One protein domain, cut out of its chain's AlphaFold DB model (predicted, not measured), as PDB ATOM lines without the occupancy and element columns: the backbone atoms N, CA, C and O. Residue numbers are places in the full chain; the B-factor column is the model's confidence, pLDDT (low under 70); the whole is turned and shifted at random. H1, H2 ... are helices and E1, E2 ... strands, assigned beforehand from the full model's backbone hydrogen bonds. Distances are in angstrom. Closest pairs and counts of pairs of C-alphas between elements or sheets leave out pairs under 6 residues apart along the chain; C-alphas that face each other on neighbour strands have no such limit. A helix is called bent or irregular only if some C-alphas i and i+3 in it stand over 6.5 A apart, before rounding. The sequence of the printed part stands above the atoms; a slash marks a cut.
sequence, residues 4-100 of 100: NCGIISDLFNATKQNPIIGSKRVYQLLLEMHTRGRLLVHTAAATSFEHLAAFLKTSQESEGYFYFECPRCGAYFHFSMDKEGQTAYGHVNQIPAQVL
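AT A GLANCE: This is residues 4 to 100 of the 100 residues of an uncharacterized protein of Streptococcus varani (UniProt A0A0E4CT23). Four antiparallel strands make one twisted sheet, and three helices cover one of its faces: H1 and H2 side by side as a helical hairpin, and H3 over E2, with H2 between H1 and H3. It is a two-layer arrangement, helices on one face of a sheet, and no named helix covers the other face. The printed part has 97 residues with three named helices and four named strands, in the order H1 H2 E1 H3 E2 E3 E4 along the chain; the sheet's order is E1 E2 E3 E4, and the class is mixed, helices and strands. The whole is compact, with a radius of gyration of the C-alphas of 12.8 A and spans of 35 by 33 by 23 A.

IN THESE COORDINATES: H1 is residues 4 to 17, 20.3 A long, and begins at C-alpha 4 at (120.091, 122.308, 101.971). H2 is residues 23 to 35, 18.1 A. E1 is residues 40 to 42, 6.6 A. H3 is residues 49 to 58, 14.8 A, and irregular: C-alphas 50 and 53 are 7.5 A apart. E2 is residues 64 to 69, 16.7 A, and begins at C-alpha 64 at (109.780, 141.809, 96.721). E3 is residues 76 to 81, 17.3 A. E4 is residues 87 to 92, 15.5 A, and ends at C-alpha 92 at (124.995, 136.215, 98.438).

HOW THE PARTS SIT: E2, E3 and E4 form a meander, each strand the antiparallel neighbour of the one before. N 66 and O 79 are 2.9 A apart between E2 and E3, and N 80 and O 88 are 2.8 A apart between E3 and E4, within hydrogen-bond range. E1, an edge strand, is antiparallel to E2, with N 42 and O 67 at 2.8 A. H1 and H2 touch at a shallow tilt of 5 degrees, opposite ways; their closest C-alphas, of Leu 11 and Val 26, are 7.0 A apart. H2 has a height over the sheet of 9.4 A and runs slantwise to the strands, at 50 degrees to E3 on the local plane. H3 is over E2 at a height of 9.2 A and runs along it, at 11 degrees on the local plane. H2 and H3 are close but not clearly touching, with the C-alphas of Leu 31 and Glu 50 closest at 6.6 A. H1 and H3 are apart. Every O i to N i+4 pair is within hydrogen-bond range in H1 and H2; in H3 2 of 6 are, beside 5 of 7 O i to N i+3 pairs.

THE WHOLE: The two C-alphas farthest apart, of Gln 60 and Arg 72, are 36.0 A apart. The printed part has no cut and no long link, and residue 100 is the chain's last. The mean pLDDT of the printed part is 85.4; residues 53 and 55 to 63 are under 70.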
ATOM      1  N   ASN A   4     121.032 121.236 102.312       91.25
ATOM      2  CA  ASN A   4     120.091 122.308 101.971       91.25
ATOM      3  C   ASN A   4     120.721 123.272 100.958       91.25
ATOM      4  O   ASN A   4     120.118 123.589  99.938       91.25
ATOM      5  N   CYS A   5     121.959 123.682 101.241       93.38
ATOM      6  CA  CYS A   5     122.734 124.598 100.413       93.38
ATOM      7  C   CYS A   5     122.979 123.973  99.009       93.38
ATOM      8  O   CYS A   5     122.837 124.661  98.004       93.38
ATOM      9  N   GLY A   6     123.222 122.656  98.925       93.12
ATOM     10  CA  GLY A   6     123.401 121.940  97.655       93.12
ATOM     11  C   GLY A   6     122.143 121.825  96.801       93.12
ATOM     12  O   GLY A   6     122.201 122.143  95.622       93.12
ATOM     13  N   ILE A   7     120.996 121.485  97.396       93.31
ATOM     14  CA  ILE A   7     119.715 121.403  96.666       93.31
ATOM     15  C   ILE A   7     119.375 122.745  95.992       93.31
ATOM     16  O   ILE A   7     118.942 122.774  94.840       93.31
ATOM     17  N   ILE A   8     119.593 123.861  96.696       93.62
ATOM     18  CA  ILE A   8     119.335 125.209  96.167       93.62
ATOM     19  C   ILE A   8     120.313 125.539  95.038       93.62
ATOM     20  O   ILE A   8     119.889 125.979  93.970       93.62
ATOM     21  N   SER A   9     121.612 125.310  95.251       92.12
ATOM     22  CA  SER A   9     122.638 125.553  94.235       92.12
ATOM     23  C   SER A   9     122.408 124.734  92.966       92.12
ATOM     24  O   SER A   9     122.526 125.280  91.870       92.12
ATOM     25  N   ASP A  10     122.027 123.465  93.099       92.44
ATOM     26  CA  ASP A  10     121.725 122.594  91.966       92.44
ATOM     27  C   ASP A  10     120.516 123.108  91.188       92.44
ATOM     28  O   ASP A  10     120.571 123.188  89.962       92.44
ATOM     29  N   LEU A  11     119.456 123.550  91.878       92.25
ATOM     30  CA  LEU A  11     118.305 124.143  91.202       92.25
ATOM     31  C   LEU A  11     118.680 125.441  90.477       92.25
ATOM     32  O   LEU A  11     118.304 125.613  89.321       92.25
ATOM     33  N   PHE A  12     119.440 126.334  91.115       91.31
ATOM     34  CA  PHE A  12     119.881 127.592  90.497       91.31
ATOM     35  C   PHE A  12     120.786 127.359  89.284       91.31
ATOM     36  O   PHE A  12     120.744 128.114  88.316       91.31
ATOM     37  N   ASN A  13     121.626 126.328  89.319       90.06
ATOM     38  CA  ASN A  13     122.452 125.958  88.175       90.06
ATOM     39  C   ASN A  13     121.607 125.320  87.066       90.06
ATOM     40  O   ASN A  13     121.800 125.639  85.893       90.06
ATOM     41  N   ALA A  14     120.634 124.481  87.427       88.81
ATOM     42  CA  ALA A  14     119.725 123.858  86.477       88.81
ATOM     43  C   ALA A  14     118.863 124.895  85.740       88.81
ATOM     44  O   ALA A  14     118.667 124.755  84.536       88.81
ATOM     45  N   THR A  15     118.407 125.965  86.403       86.56
ATOM     46  CA  THR A  15     117.656 127.042  85.731       86.56
ATOM     47  C   THR A  15     118.513 127.849  84.755       86.56
ATOM     48  O   THR A  15     118.025 128.238  83.698       86.56
ATOM     49  N   LYS A  16     119.804 128.056  85.055       85.00
ATOM     50  CA  LYS A  16     120.755 128.694  84.123       85.00
ATOM     51  C   LYS A  16     121.012 127.844  82.880       85.00
ATOM     52  O   LYS A  16     121.150 128.384  81.790       85.00
ATOM     53  N   GLN A  17     121.106 126.526  83.051       85.25
ATOM     54  CA  GLN A  17     121.367 125.583  81.959       85.25
ATOM     55  C   GLN A  17     120.108 125.269  81.144       85.25
ATOM     56  O   GLN A  17     120.196 125.010  79.947       85.25
ATOM     57  N   ASN A  18     118.941 125.284  81.788       82.75
ATOM     58  CA  ASN A  18     117.660 124.995  81.170       82.75
ATOM     59  C   ASN A  18     116.599 126.008  81.636       82.75
ATOM     60  O   ASN A  18     115.924 125.774  82.645       82.75
ATOM     61  N   PRO A  19     116.396 127.100  80.874       77.00
ATOM     62  CA  PRO A  19     115.432 128.151  81.209       77.00
ATOM     63  C   PRO A  19     113.976 127.674  81.328       77.00
ATOM     64  O   PRO A  19     113.141 128.389  81.876       77.00
ATOM     65  N   ILE A  20     113.653 126.461  80.853       79.44
ATOM     66  CA  ILE A  20     112.330 125.840  81.038       79.44
ATOM     67  C   ILE A  20     112.044 125.613  82.529       79.44
ATOM     68  O   ILE A  20     110.887 125.651  82.958       79.44
ATOM     69  N   ILE A  21     113.086 125.401  83.344       73.62
ATOM     70  CA  ILE A  21     112.970 125.383  84.803       73.62
ATOM     71  C   ILE A  21     112.776 126.832  85.259       73.62
ATOM     72  O   ILE A  21     113.707 127.537  85.635       73.62
ATOM     73  N   GLY A  22     111.531 127.291  85.163       79.25
ATOM     74  CA  GLY A  22     111.164 128.662  85.472       79.25
ATOM     75  C   GLY A  22     111.280 128.986  86.960       79.25
ATOM     76  O   GLY A  22     111.236 128.119  87.839       79.25
ATOM     77  N   SER A  23     111.335 130.278  87.248       81.88
ATOM     78  CA  SER A  23     111.427 130.840  88.596       81.88
ATOM     79  C   SER A  23     110.297 130.439  89.539       81.88
ATOM     80  O   SER A  23     110.498 130.380  90.751       81.88
ATOM     81  N   LYS A  24     109.137 130.044  89.004       85.00
ATOM     82  CA  LYS A  24     108.058 129.411  89.774       85.00
ATOM     83  C   LYS A  24     108.546 128.189  90.557       85.00
ATOM     84  O   LYS A  24     108.141 127.999  91.701       85.00
ATOM     85  N   ARG A  25     109.415 127.364  89.965       88.81
ATOM     86  CA  ARG A  25     109.941 126.155  90.612       88.81
ATOM     87  C   ARG A  25     110.982 126.490  91.676       88.81
ATOM     88  O   ARG A  25     111.018 125.836  92.713       88.81
ATOM     89  N   VAL A  26     111.763 127.545  91.446       91.44
ATOM     90  CA  VAL A  26     112.667 128.123  92.450       91.44
ATOM     91  C   VAL A  26     111.887 128.635  93.656       91.44
ATOM     92  O   VAL A  26     112.178 128.232  94.778       91.44
ATOM     93  N   TYR A  27     110.854 129.442  93.422       90.44
ATOM     94  CA  TYR A  27     109.968 129.930  94.475       90.44
ATOM     95  C   TYR A  27     109.358 128.776  95.283       90.44
ATOM     96  O   TYR A  27     109.433 128.780  96.506       90.44
ATOM     97  N   GLN A  28     108.812 127.756  94.609       91.38
ATOM     98  CA  GLN A  28     108.224 126.588  95.274       91.38
ATOM     99  C   GLN A  28     109.230 125.838  96.154       91.38
ATOM    100  O   GLN A  28     108.885 125.483  97.280       91.38
ATOM    101  N   LEU A  29     110.463 125.628  95.678       93.62
ATOM    102  CA  LEU A  29     111.505 124.988  96.482       93.62
ATOM    103  C   LEU A  29     111.846 125.830  97.717       93.62
ATOM    104  O   LEU A  29     111.885 125.300  98.826       93.62
ATOM    105  N   LEU A  30     112.100 127.128  97.535       94.31
ATOM    106  CA  LEU A  30     112.453 128.023  98.639       94.31
ATOM    107  C   LEU A  30     111.329 128.087  99.680       94.31
ATOM    108  O   LEU A  30     111.603 128.036 100.877       94.31
ATOM    109  N   LEU A  31     110.071 128.106  99.229       93.81
ATOM    110  CA  LEU A  31     108.888 128.093 100.088       93.81
ATOM    111  C   LEU A  31     108.784 126.785 100.877       93.81
ATOM    112  O   LEU A  31     108.582 126.802 102.090       93.81
ATOM    113  N   GLU A  32     108.967 125.637 100.222       94.50
ATOM    114  CA  GLU A  32     108.957 124.336 100.895       94.50
ATOM    115  C   GLU A  32     110.089 124.225 101.926       94.50
ATOM    116  O   GLU A  32     109.894 123.733 103.037       94.50
ATOM    117  N   MET A  33     111.287 124.695 101.586       94.94
ATOM    118  CA  MET A  33     112.417 124.674 102.508       94.94
ATOM    119  C   MET A  33     112.199 125.617 103.694       94.94
ATOM    120  O   MET A  33     112.512 125.241 104.825       94.94
ATOM    121  N   HIS A  34     111.632 126.800 103.464       94.31
ATOM    122  CA  HIS A  34     111.291 127.738 104.527       94.31
ATOM    123  C   HIS A  34     110.235 127.169 105.482       94.31
ATOM    124  O   HIS A  34     110.484 127.062 106.681       94.31
ATOM    125  N   THR A  35     109.103 126.701 104.951       93.94
ATOM    126  CA  THR A  35     107.986 126.144 105.744       93.94
ATOM    127  C   THR A  35     108.371 124.909 106.560       93.94
ATOM    128  O   THR A  35     107.742 124.609 107.572       93.94
ATOM    129  N   ARG A  36     109.438 124.201 106.169       94.12
ATOM    130  CA  ARG A  36     110.021 123.078 106.925       94.12
ATOM    131  C   ARG A  36     111.146 123.485 107.886       94.12
ATOM    132  O   ARG A  36     111.861 122.610 108.374       94.12
ATOM    133  N   GLY A  37     111.368 124.780 108.110       92.88
ATOM    134  CA  GLY A  37     112.418 125.299 108.993       92.88
ATOM    135  C   GLY A  37     113.845 125.036 108.496       92.88
ATOM    136  O   GLY A  37     114.797 125.074 109.272       92.88
ATOM    137  N   ARG A  38     114.022 124.728 107.203       95.19
ATOM    138  CA  ARG A  38     115.344 124.485 106.597       95.19
ATOM    139  C   ARG A  38     116.029 125.760 106.126       95.19
ATOM    140  O   ARG A  38     117.235 125.715 105.863       95.19
ATOM    141  N   LEU A  39     115.264 126.843 106.005       95.50
ATOM    142  CA  LEU A  39     115.718 128.193 105.702       95.50
ATOM    143  C   LEU A  39     114.984 129.191 106.597       95.50
ATOM    144  O   LEU A  39     113.767 129.087 106.778       95.50
ATOM    145  N   LEU A  40     115.723 130.169 107.105       94.44
ATOM    146  CA  LEU A  40     115.173 131.356 107.751       94.44
ATOM    147  C   LEU A  40     114.997 132.438 106.690       94.44
ATOM    148  O   LEU A  40     115.892 132.623 105.867       94.44
ATOM    149  N   VAL A  41     113.849 133.110 106.686       93.94
ATOM    150  CA  VAL A  41     113.548 134.198 105.750       93.94
ATOM    151  C   VAL A  41     113.787 135.529 106.441       93.94
ATOM    152  O   VAL A  41     113.296 135.749 107.543       93.94
ATOM    153  N   HIS A  42     114.486 136.416 105.745       91.62
ATOM    154  CA  HIS A  42     114.755 137.789 106.146       91.62
ATOM    155  C   HIS A  42     114.271 138.717 105.030       91.62
ATOM    156  O   HIS A  42     114.626 138.540 103.860       91.62
ATOM    157  N   THR A  43     113.421 139.687 105.355       88.06
ATOM    158  CA  THR A  43     112.887 140.641 104.377       88.06
ATOM    159  C   THR A  43     112.563 141.969 105.049       88.06
ATOM    160  O   THR A  43     112.084 141.997 106.177       88.06
ATOM    161  N   ALA A  44     112.809 143.069 104.337       81.50
ATOM    162  CA  ALA A  44     112.337 144.395 104.733       81.50
ATOM    163  C   ALA A  44     110.896 144.660 104.258       81.50
ATOM    164  O   ALA A  44     110.315 145.698 104.572       81.50
ATOM    165  N   ALA A  45     110.318 143.754 103.461       74.25
ATOM    166  CA  ALA A  45     108.959 143.893 102.973       74.25
ATOM    167  C   ALA A  45     107.948 143.645 104.102       74.25
ATOM    168  O   ALA A  45     108.105 142.733 104.910       74.25
ATOM    169  N   ALA A  46     106.848 144.400 104.096       74.44
ATOM    170  CA  ALA A  46     105.704 144.129 104.971       74.44
ATOM    171  C   ALA A  46     105.023 142.782 104.647       74.44
ATOM    172  O   ALA A  46     104.290 142.228 105.465       74.44
ATOM    173  N   THR A  47     105.257 142.258 103.441       75.94
ATOM    174  CA  THR A  47     104.678 141.011 102.949       75.94
ATOM    175  C   THR A  47     105.587 139.829 103.268       75.94
ATOM    176  O   THR A  47     106.745 139.788 102.860       75.94
ATOM    177  N   SER A  48     105.027 138.815 103.925       84.00
ATOM    178  CA  SER A  48     105.683 137.525 104.155       84.00
ATOM    179  C   SER A  48     105.947 136.772 102.842       84.00
ATOM    180  O   SER A  48     105.133 136.839 101.914       84.00
ATOM    181  N   PHE A  49     107.015 135.978 102.778       86.62
ATOM    182  CA  PHE A  49     107.412 135.261 101.560       86.62
ATOM    183  C   PHE A  49     106.318 134.327 101.007       86.62
ATOM    184  O   PHE A  49     106.133 134.247  99.796       86.62
ATOM    185  N   GLU A  50     105.530 133.691 101.875       87.69
ATOM    186  CA  GLU A  50     104.430 132.779 101.532       87.69
ATOM    187  C   GLU A  50     103.333 133.447 100.700       87.69
ATOM    188  O   GLU A  50     102.706 132.812  99.847       87.69
ATOM    189  N   HIS A  51     103.111 134.738 100.943       81.94
ATOM    190  CA  HIS A  51     102.064 135.531 100.307       81.94
ATOM    191  C   HIS A  51     102.577 136.328  99.103       81.94
ATOM    192  O   HIS A  51     101.783 136.980  98.423       81.94
ATOM    193  N   LEU A  52     103.874 136.243  98.782       77.31
ATOM    194  CA  LEU A  52     104.507 137.033  97.728       77.31
ATOM    195  C   LEU A  52     103.814 136.873  96.369       77.31
ATOM    196  O   LEU A  52     103.511 137.857  95.700       77.31
ATOM    197  N   ALA A  53     103.522 135.632  95.968       68.75
ATOM    198  CA  ALA A  53     102.917 135.355  94.664       68.75
ATOM    199  C   ALA A  53     101.494 135.928  94.520       68.75
ATOM    200  O   ALA A  53     101.053 136.216  93.407       68.75
ATOM    201  N   ALA A  54     100.764 136.071  95.629       71.81
ATOM    202  CA  ALA A  54      99.457 136.722  95.651       71.81
ATOM    203  C   ALA A  54      99.608 138.250  95.674       71.81
ATOM    204  O   ALA A  54      98.912 138.944  94.939       71.81
ATOM    205  N   PHE A  55     100.560 138.755  96.461       69.31
ATOM    206  CA  PHE A  55     100.854 140.177  96.609       69.31
ATOM    207  C   PHE A  55     101.330 140.838  95.311       69.31
ATOM    208  O   PHE A  55     100.846 141.908  94.962       69.31
ATOM    209  N   LEU A  56     102.217 140.202  94.546       64.31
ATOM    210  CA  LEU A  56     102.727 140.774  93.290       64.31
ATOM    211  C   LEU A  56     101.680 140.813  92.174       64.31
ATOM    212  O   LEU A  56     101.784 141.612  91.252       64.31
ATOM    213  N   LYS A  57     100.635 139.982  92.261       65.38
ATOM    214  CA  LYS A  57      99.495 140.069  91.339       65.38
ATOM    215  C   LYS A  57      98.606 141.277  91.617       65.38
ATOM    216  O   LYS A  57      97.892 141.706  90.717       65.38
ATOM    217  N   THR A  58      98.599 141.774  92.852       65.31
ATOM    218  CA  THR A  58      97.701 142.849  93.288       65.31
ATOM    219  C   THR A  58      98.415 144.187  93.458       65.31
ATOM    220  O   THR A  58      97.791 145.224  93.263       65.31
ATOM    221  N   SER A  59      99.711 144.179  93.774       55.91
ATOM    222  CA  SER A  59     100.526 145.379  93.968       55.91
ATOM    223  C   SER A  59     101.401 145.643  92.747       55.91
ATOM    224  O   SER A  59     102.480 145.075  92.616       55.91
ATOM    225  N   GLN A  60     100.972 146.567  91.882       58.41
ATOM    226  CA  GLN A  60     101.782 147.086  90.764       58.41
ATOM    227  C   GLN A  60     102.985 147.943  91.218       58.41
ATOM    228  O   GLN A  60     103.759 148.419  90.391       58.41
ATOM    229  N   GLU A  61     103.169 148.158  92.525       53.28
ATOM    230  CA  GLU A  61     104.100 149.168  93.040       53.28
ATOM    231  C   GLU A  61     105.273 148.626  93.862       53.28
ATOM    232  O   GLU A  61     106.174 149.398  94.178       53.28
ATOM    233  N   SER A  62     105.329 147.329  94.172       58.12
ATOM    234  CA  SER A  62     106.286 146.805  95.157       58.12
ATOM    235  C   SER A  62     107.189 145.712  94.596       58.12
ATOM    236  O   SER A  62     106.713 144.677  94.141       58.12
ATOM    237  N   GLU A  63     108.500 145.931  94.681       67.94
ATOM    238  CA  GLU A  63     109.505 144.887  94.480       67.94
ATOM    239  C   GLU A  63     109.609 144.040  95.751       67.94
ATOM    240  O   GLU A  63     109.705 144.565  96.864       67.94
ATOM    241  N   GLY A  64     109.580 142.720  95.599       74.50
ATOM    242  CA  GLY A  64     109.780 141.809  96.721       74.50
ATOM    243  C   GLY A  64     111.240 141.390  96.807       74.50
ATOM    244  O   GLY A  64     111.696 140.701  95.903       74.50
ATOM    245  N   TYR A  65     111.949 141.746  97.883       86.00
ATOM    246  CA  TYR A  65     113.306 141.255  98.165       86.00
ATOM    247  C   TYR A  65     113.293 140.330  99.379       86.00
ATOM    248  O   TYR A  65     112.934 140.741 100.484       86.00
ATOM    249  N   PHE A  66     113.715 139.086  99.175       91.62
ATOM    250  CA  PHE A  66     113.771 138.064 100.212       91.62
ATOM    251  C   PHE A  66     115.164 137.475 100.281       91.62
ATOM    252  O   PHE A  66     115.751 137.094  99.266       91.62
ATOM    253  N   TYR A  67     115.667 137.365 101.498       94.31
ATOM    254  CA  TYR A  67     116.934 136.736 101.797       94.31
ATOM    255  C   TYR A  67     116.676 135.482 102.617       94.31
ATOM    256  O   TYR A  67     115.766 135.433 103.440       94.31
ATOM    257  N   PHE A  68     117.472 134.452 102.366       95.19
ATOM    258  CA  PHE A  68     117.353 133.164 103.022       95.19
ATOM    259  C   PHE A  68     118.668 132.825 103.682       95.19
ATOM    260  O   PHE A  68     119.707 132.842 103.028       95.19
ATOM    261  N   GLU A  69     118.608 132.456 104.949       95.81
ATOM    262  CA  GLU A  69     119.737 131.925 105.691       95.81
ATOM    263  C   GLU A  69     119.549 130.428 105.908       95.81
ATOM    264  O   GLU A  69     118.490 129.964 106.335       95.81
ATOM    265  N   CYS A  70     120.592 129.648 105.637       95.69
ATOM    266  CA  CYS A  70     120.610 128.248 106.018       95.69
ATOM    267  C   CYS A  70     121.118 128.096 107.463       95.69
ATOM    268  O   CYS A  70     122.333 128.149 107.664       95.69
ATOM    269  N   PRO A  71     120.269 127.756 108.452       94.19
ATOM    270  CA  PRO A  71     120.688 127.650 109.855       94.19
ATOM    271  C   PRO A  71     121.711 126.527 110.103       94.19
ATOM    272  O   PRO A  71     122.377 126.497 111.129       94.19
ATOM    273  N   ARG A  72     121.861 125.585 109.160       93.56
ATOM    274  CA  ARG A  72     122.848 124.498 109.248       93.56
ATOM    275  C   ARG A  72     124.253 124.923 108.822       93.56
ATOM    276  O   ARG A  72     125.222 124.335 109.291       93.56
ATOM    277  N   CYS A  73     124.353 125.812 107.834       94.31
ATOM    278  CA  CYS A  73     125.599 126.078 107.106       94.31
ATOM    279  C   CYS A  73     125.989 127.566 107.097       94.31
ATOM    280  O   CYS A  73     127.094 127.883 106.675       94.31
ATOM    281  N   GLY A  74     125.101 128.457 107.552       93.19
ATOM    282  CA  GLY A  74     125.282 129.911 107.549       93.19
ATOM    283  C   GLY A  74     125.257 130.550 106.157       93.19
ATOM    284  O   GLY A  74     125.500 131.741 106.034       93.19
ATOM    285  N   ALA A  75     125.004 129.779 105.092       95.19
ATOM    286  CA  ALA A  75     124.976 130.324 103.737       95.19
ATOM    287  C   ALA A  75     123.735 131.181 103.503       95.19
ATOM    288  O   ALA A  75     122.648 130.861 103.999       95.19
ATOM    289  N   TYR A  76     123.914 132.200 102.665       95.50
ATOM    290  CA  TYR A  76     122.880 133.157 102.324       95.50
ATOM    291  C   TYR A  76     122.496 133.085 100.849       95.50
ATOM    292  O   TYR A  76     123.334 132.965  99.951       95.50
ATOM    293  N   PHE A  77     121.200 133.215 100.597       95.19
ATOM    294  CA  PHE A  77     120.620 133.263  99.263       95.19
ATOM    295  C   PHE A  77     119.669 134.447  99.169       95.19
ATOM    296  O   PHE A  77     119.164 134.921 100.182       95.19
ATOM    297  N   HIS A  78     119.396 134.900  97.954       93.75
ATOM    298  CA  HIS A  78     118.345 135.873  97.696       93.75
ATOM    299  C   HIS A  78     117.354 135.339  96.667       93.75
ATOM    300  O   HIS A  78     117.698 134.512  95.816       93.75
ATOM    301  N   PHE A  79     116.135 135.852  96.757       92.31
ATOM    302  CA  PHE A  79     115.094 135.769  95.750       92.31
ATOM    303  C   PHE A  79     114.418 137.134  95.677       92.31
ATOM    304  O   PHE A  79     113.984 137.669  96.698       92.31
ATOM    305  N   SER A  80     114.306 137.682  94.479       88.00
ATOM    306  CA  SER A  80     113.515 138.868  94.218       88.00
ATOM    307  C   SER A  80     112.617 138.687  93.010       88.00
ATOM    308  O   SER A  80     112.860 137.841  92.143       88.00
ATOM    309  N   MET A  81     111.552 139.478  92.979       83.62
ATOM    310  CA  MET A  81     110.682 139.609  91.821       83.62
ATOM    311  C   MET A  81     110.368 141.087  91.617       83.62
ATOM    312  O   MET A  81     109.989 141.775  92.573       83.62
ATOM    313  N   ASP A  82     110.579 141.563  90.395       80.62
ATOM    314  CA  ASP A  82     110.284 142.932  89.996       80.62
ATOM    315  C   ASP A  82     108.800 143.112  89.631       80.62
ATOM    316  O   ASP A  82     107.991 142.179  89.684       80.62
ATOM    317  N   LYS A  83     108.439 144.341  89.256       73.38
ATOM    318  CA  LYS A  83     107.065 144.724  88.890       73.38
ATOM    319  C   LYS A  83     106.577 144.084  87.588       73.38
ATOM    320  O   LYS A  83     105.372 143.984  87.374       73.38
ATOM    321  N   GLU A  84     107.492 143.657  86.724       75.44
ATOM    322  CA  GLU A  84     107.191 142.966  85.469       75.44
ATOM    323  C   GLU A  84     107.059 141.445  85.675       75.44
ATOM    324  O   GLU A  84     106.750 140.703  84.741       75.44
ATOM    325  N   GLY A  85     107.260 140.968  86.909       72.69
ATOM    326  CA  GLY A  85     107.254 139.551  87.250       72.69
ATOM    327  C   GLY A  85     108.551 138.837  86.869       72.69
ATOM    328  O   GLY A  85     108.604 137.603  86.939       72.69
ATOM    329  N   GLN A  86     109.600 139.571  86.481       80.31
ATOM    330  CA  GLN A  86     110.922 138.991  86.305       80.31
ATOM    331  C   GLN A  86     111.525 138.718  87.673       80.31
ATOM    332  O   GLN A  86     111.378 139.475  88.629       80.31
ATOM    333  N   THR A  87     112.212 137.593  87.779       86.38
ATOM    334  CA  THR A  87     112.758 137.118  89.047       86.38
ATOM    335  C   THR A  87     114.266 137.057  88.988       86.38
ATOM    336  O   THR A  87     114.809 136.511  88.027       86.38
ATOM    337  N   ALA A  88     114.921 137.475  90.063       88.56
ATOM    338  CA  ALA A  88     116.337 137.236  90.282       88.56
ATOM    339  C   ALA A  88     116.532 136.370  91.529       88.56
ATOM    340  O   ALA A  88     115.772 136.443  92.490       88.56
ATOM    341  N   TYR A  89     117.526 135.490  91.500       91.75
ATOM    342  CA  TYR A  89     117.865 134.645  92.639       91.75
ATOM    343  C   TYR A  89     119.308 134.160  92.535       91.75
ATOM    344  O   TYR A  89     119.877 134.043  91.446       91.75
ATOM    345  N   GLY A  90     119.920 133.866  93.678       92.62
ATOM    346  CA  GLY A  90     121.323 133.464  93.718       92.62
ATOM    347  C   GLY A  90     121.927 133.458  95.115       92.62
ATOM    348  O   GLY A  90     121.285 133.839  96.092       92.62
ATOM    349  N   HIS A  91     123.186 133.031  95.197       93.50
ATOM    350  CA  HIS A  91     123.978 133.098  96.426       93.50
ATOM    351  C   HIS A  91     124.401 134.544  96.713       93.50
ATOM    352  O   HIS A  91     124.705 135.292  95.782       93.50
ATOM    353  N   VAL A  92     124.458 134.921  97.988       93.88
ATOM    354  CA  VAL A  92     124.995 136.215  98.438       93.88
ATOM    355  C   VAL A  92     125.975 135.999  99.586       93.88
ATOM    356  O   VAL A  92     125.910 134.994 100.287       93.88
ATOM    357  N   ASN A  93     126.917 136.922  99.769       92.94
ATOM    358  CA  ASN A  93     127.924 136.794 100.829       92.94
ATOM    359  C   ASN A  93     127.373 137.172 102.210       92.94
ATOM    360  O   ASN A  93     127.863 136.675 103.217       92.94
ATOM    361  N   GLN A  94     126.370 138.049 102.249       92.81
ATOM    362  CA  GLN A  94     125.734 138.538 103.469       92.81
ATOM    363  C   GLN A  94     124.329 139.066 103.165       92.81
ATOM    364  O   GLN A  94     124.047 139.478 102.035       92.81
ATOM    365  N   ILE A  95     123.474 139.083 104.185       90.81
ATOM    366  CA  ILE A  95     122.180 139.770 104.148       90.81
ATOM    367  C   ILE A  95     122.425 141.260 104.435       90.81
ATOM    368  O   ILE A  95     123.200 141.574 105.343       90.81
ATOM    369  N   PRO A  96     121.833 142.198 103.671       88.06
ATOM    370  CA  PRO A  96     121.984 143.623 103.946       88.06
ATOM    371  C   PRO A  96     121.507 143.981 105.357       88.06
ATOM    372  O   PRO A  96     120.439 143.547 105.773       88.06
ATOM    373  N   ALA A  97     122.254 144.831 106.066       85.31
ATOM    374  CA  ALA A  97     121.942 145.201 107.451       85.31
ATOM    375  C   ALA A  97     120.549 145.834 107.621       85.31
ATOM    376  O   ALA A  97     119.924 145.664 108.654       85.31
ATOM    377  N   GLN A  98     120.040 146.518 106.594       83.06
ATOM    378  CA  GLN A  98     118.689 147.094 106.567       83.06
ATOM    379  C   GLN A  98     117.548 146.057 106.529       83.06
ATOM    380  O   GLN A  98     116.383 146.440 106.545       83.06
ATOM    381  N   VAL A  99     117.878 144.771 106.387       79.94
ATOM    382  CA  VAL A  99     116.931 143.649 106.298       79.94
ATOM    383  C   VAL A  99     116.972 142.759 107.552       79.94
ATOM    384  O   VAL A  99     116.026 142.006 107.770       79.94
ATOM    385  N   LEU A 100     118.059 142.821 108.332       71.88
ATOM    386  CA  LEU A 100     118.272 142.026 109.548       71.88
ATOM    387  C   LEU A 100     117.614 142.651 110.783       71.88
ATOM    388  O   LEU A 100     117.533 143.898 110.846       71.88
TER     389      LEU A 100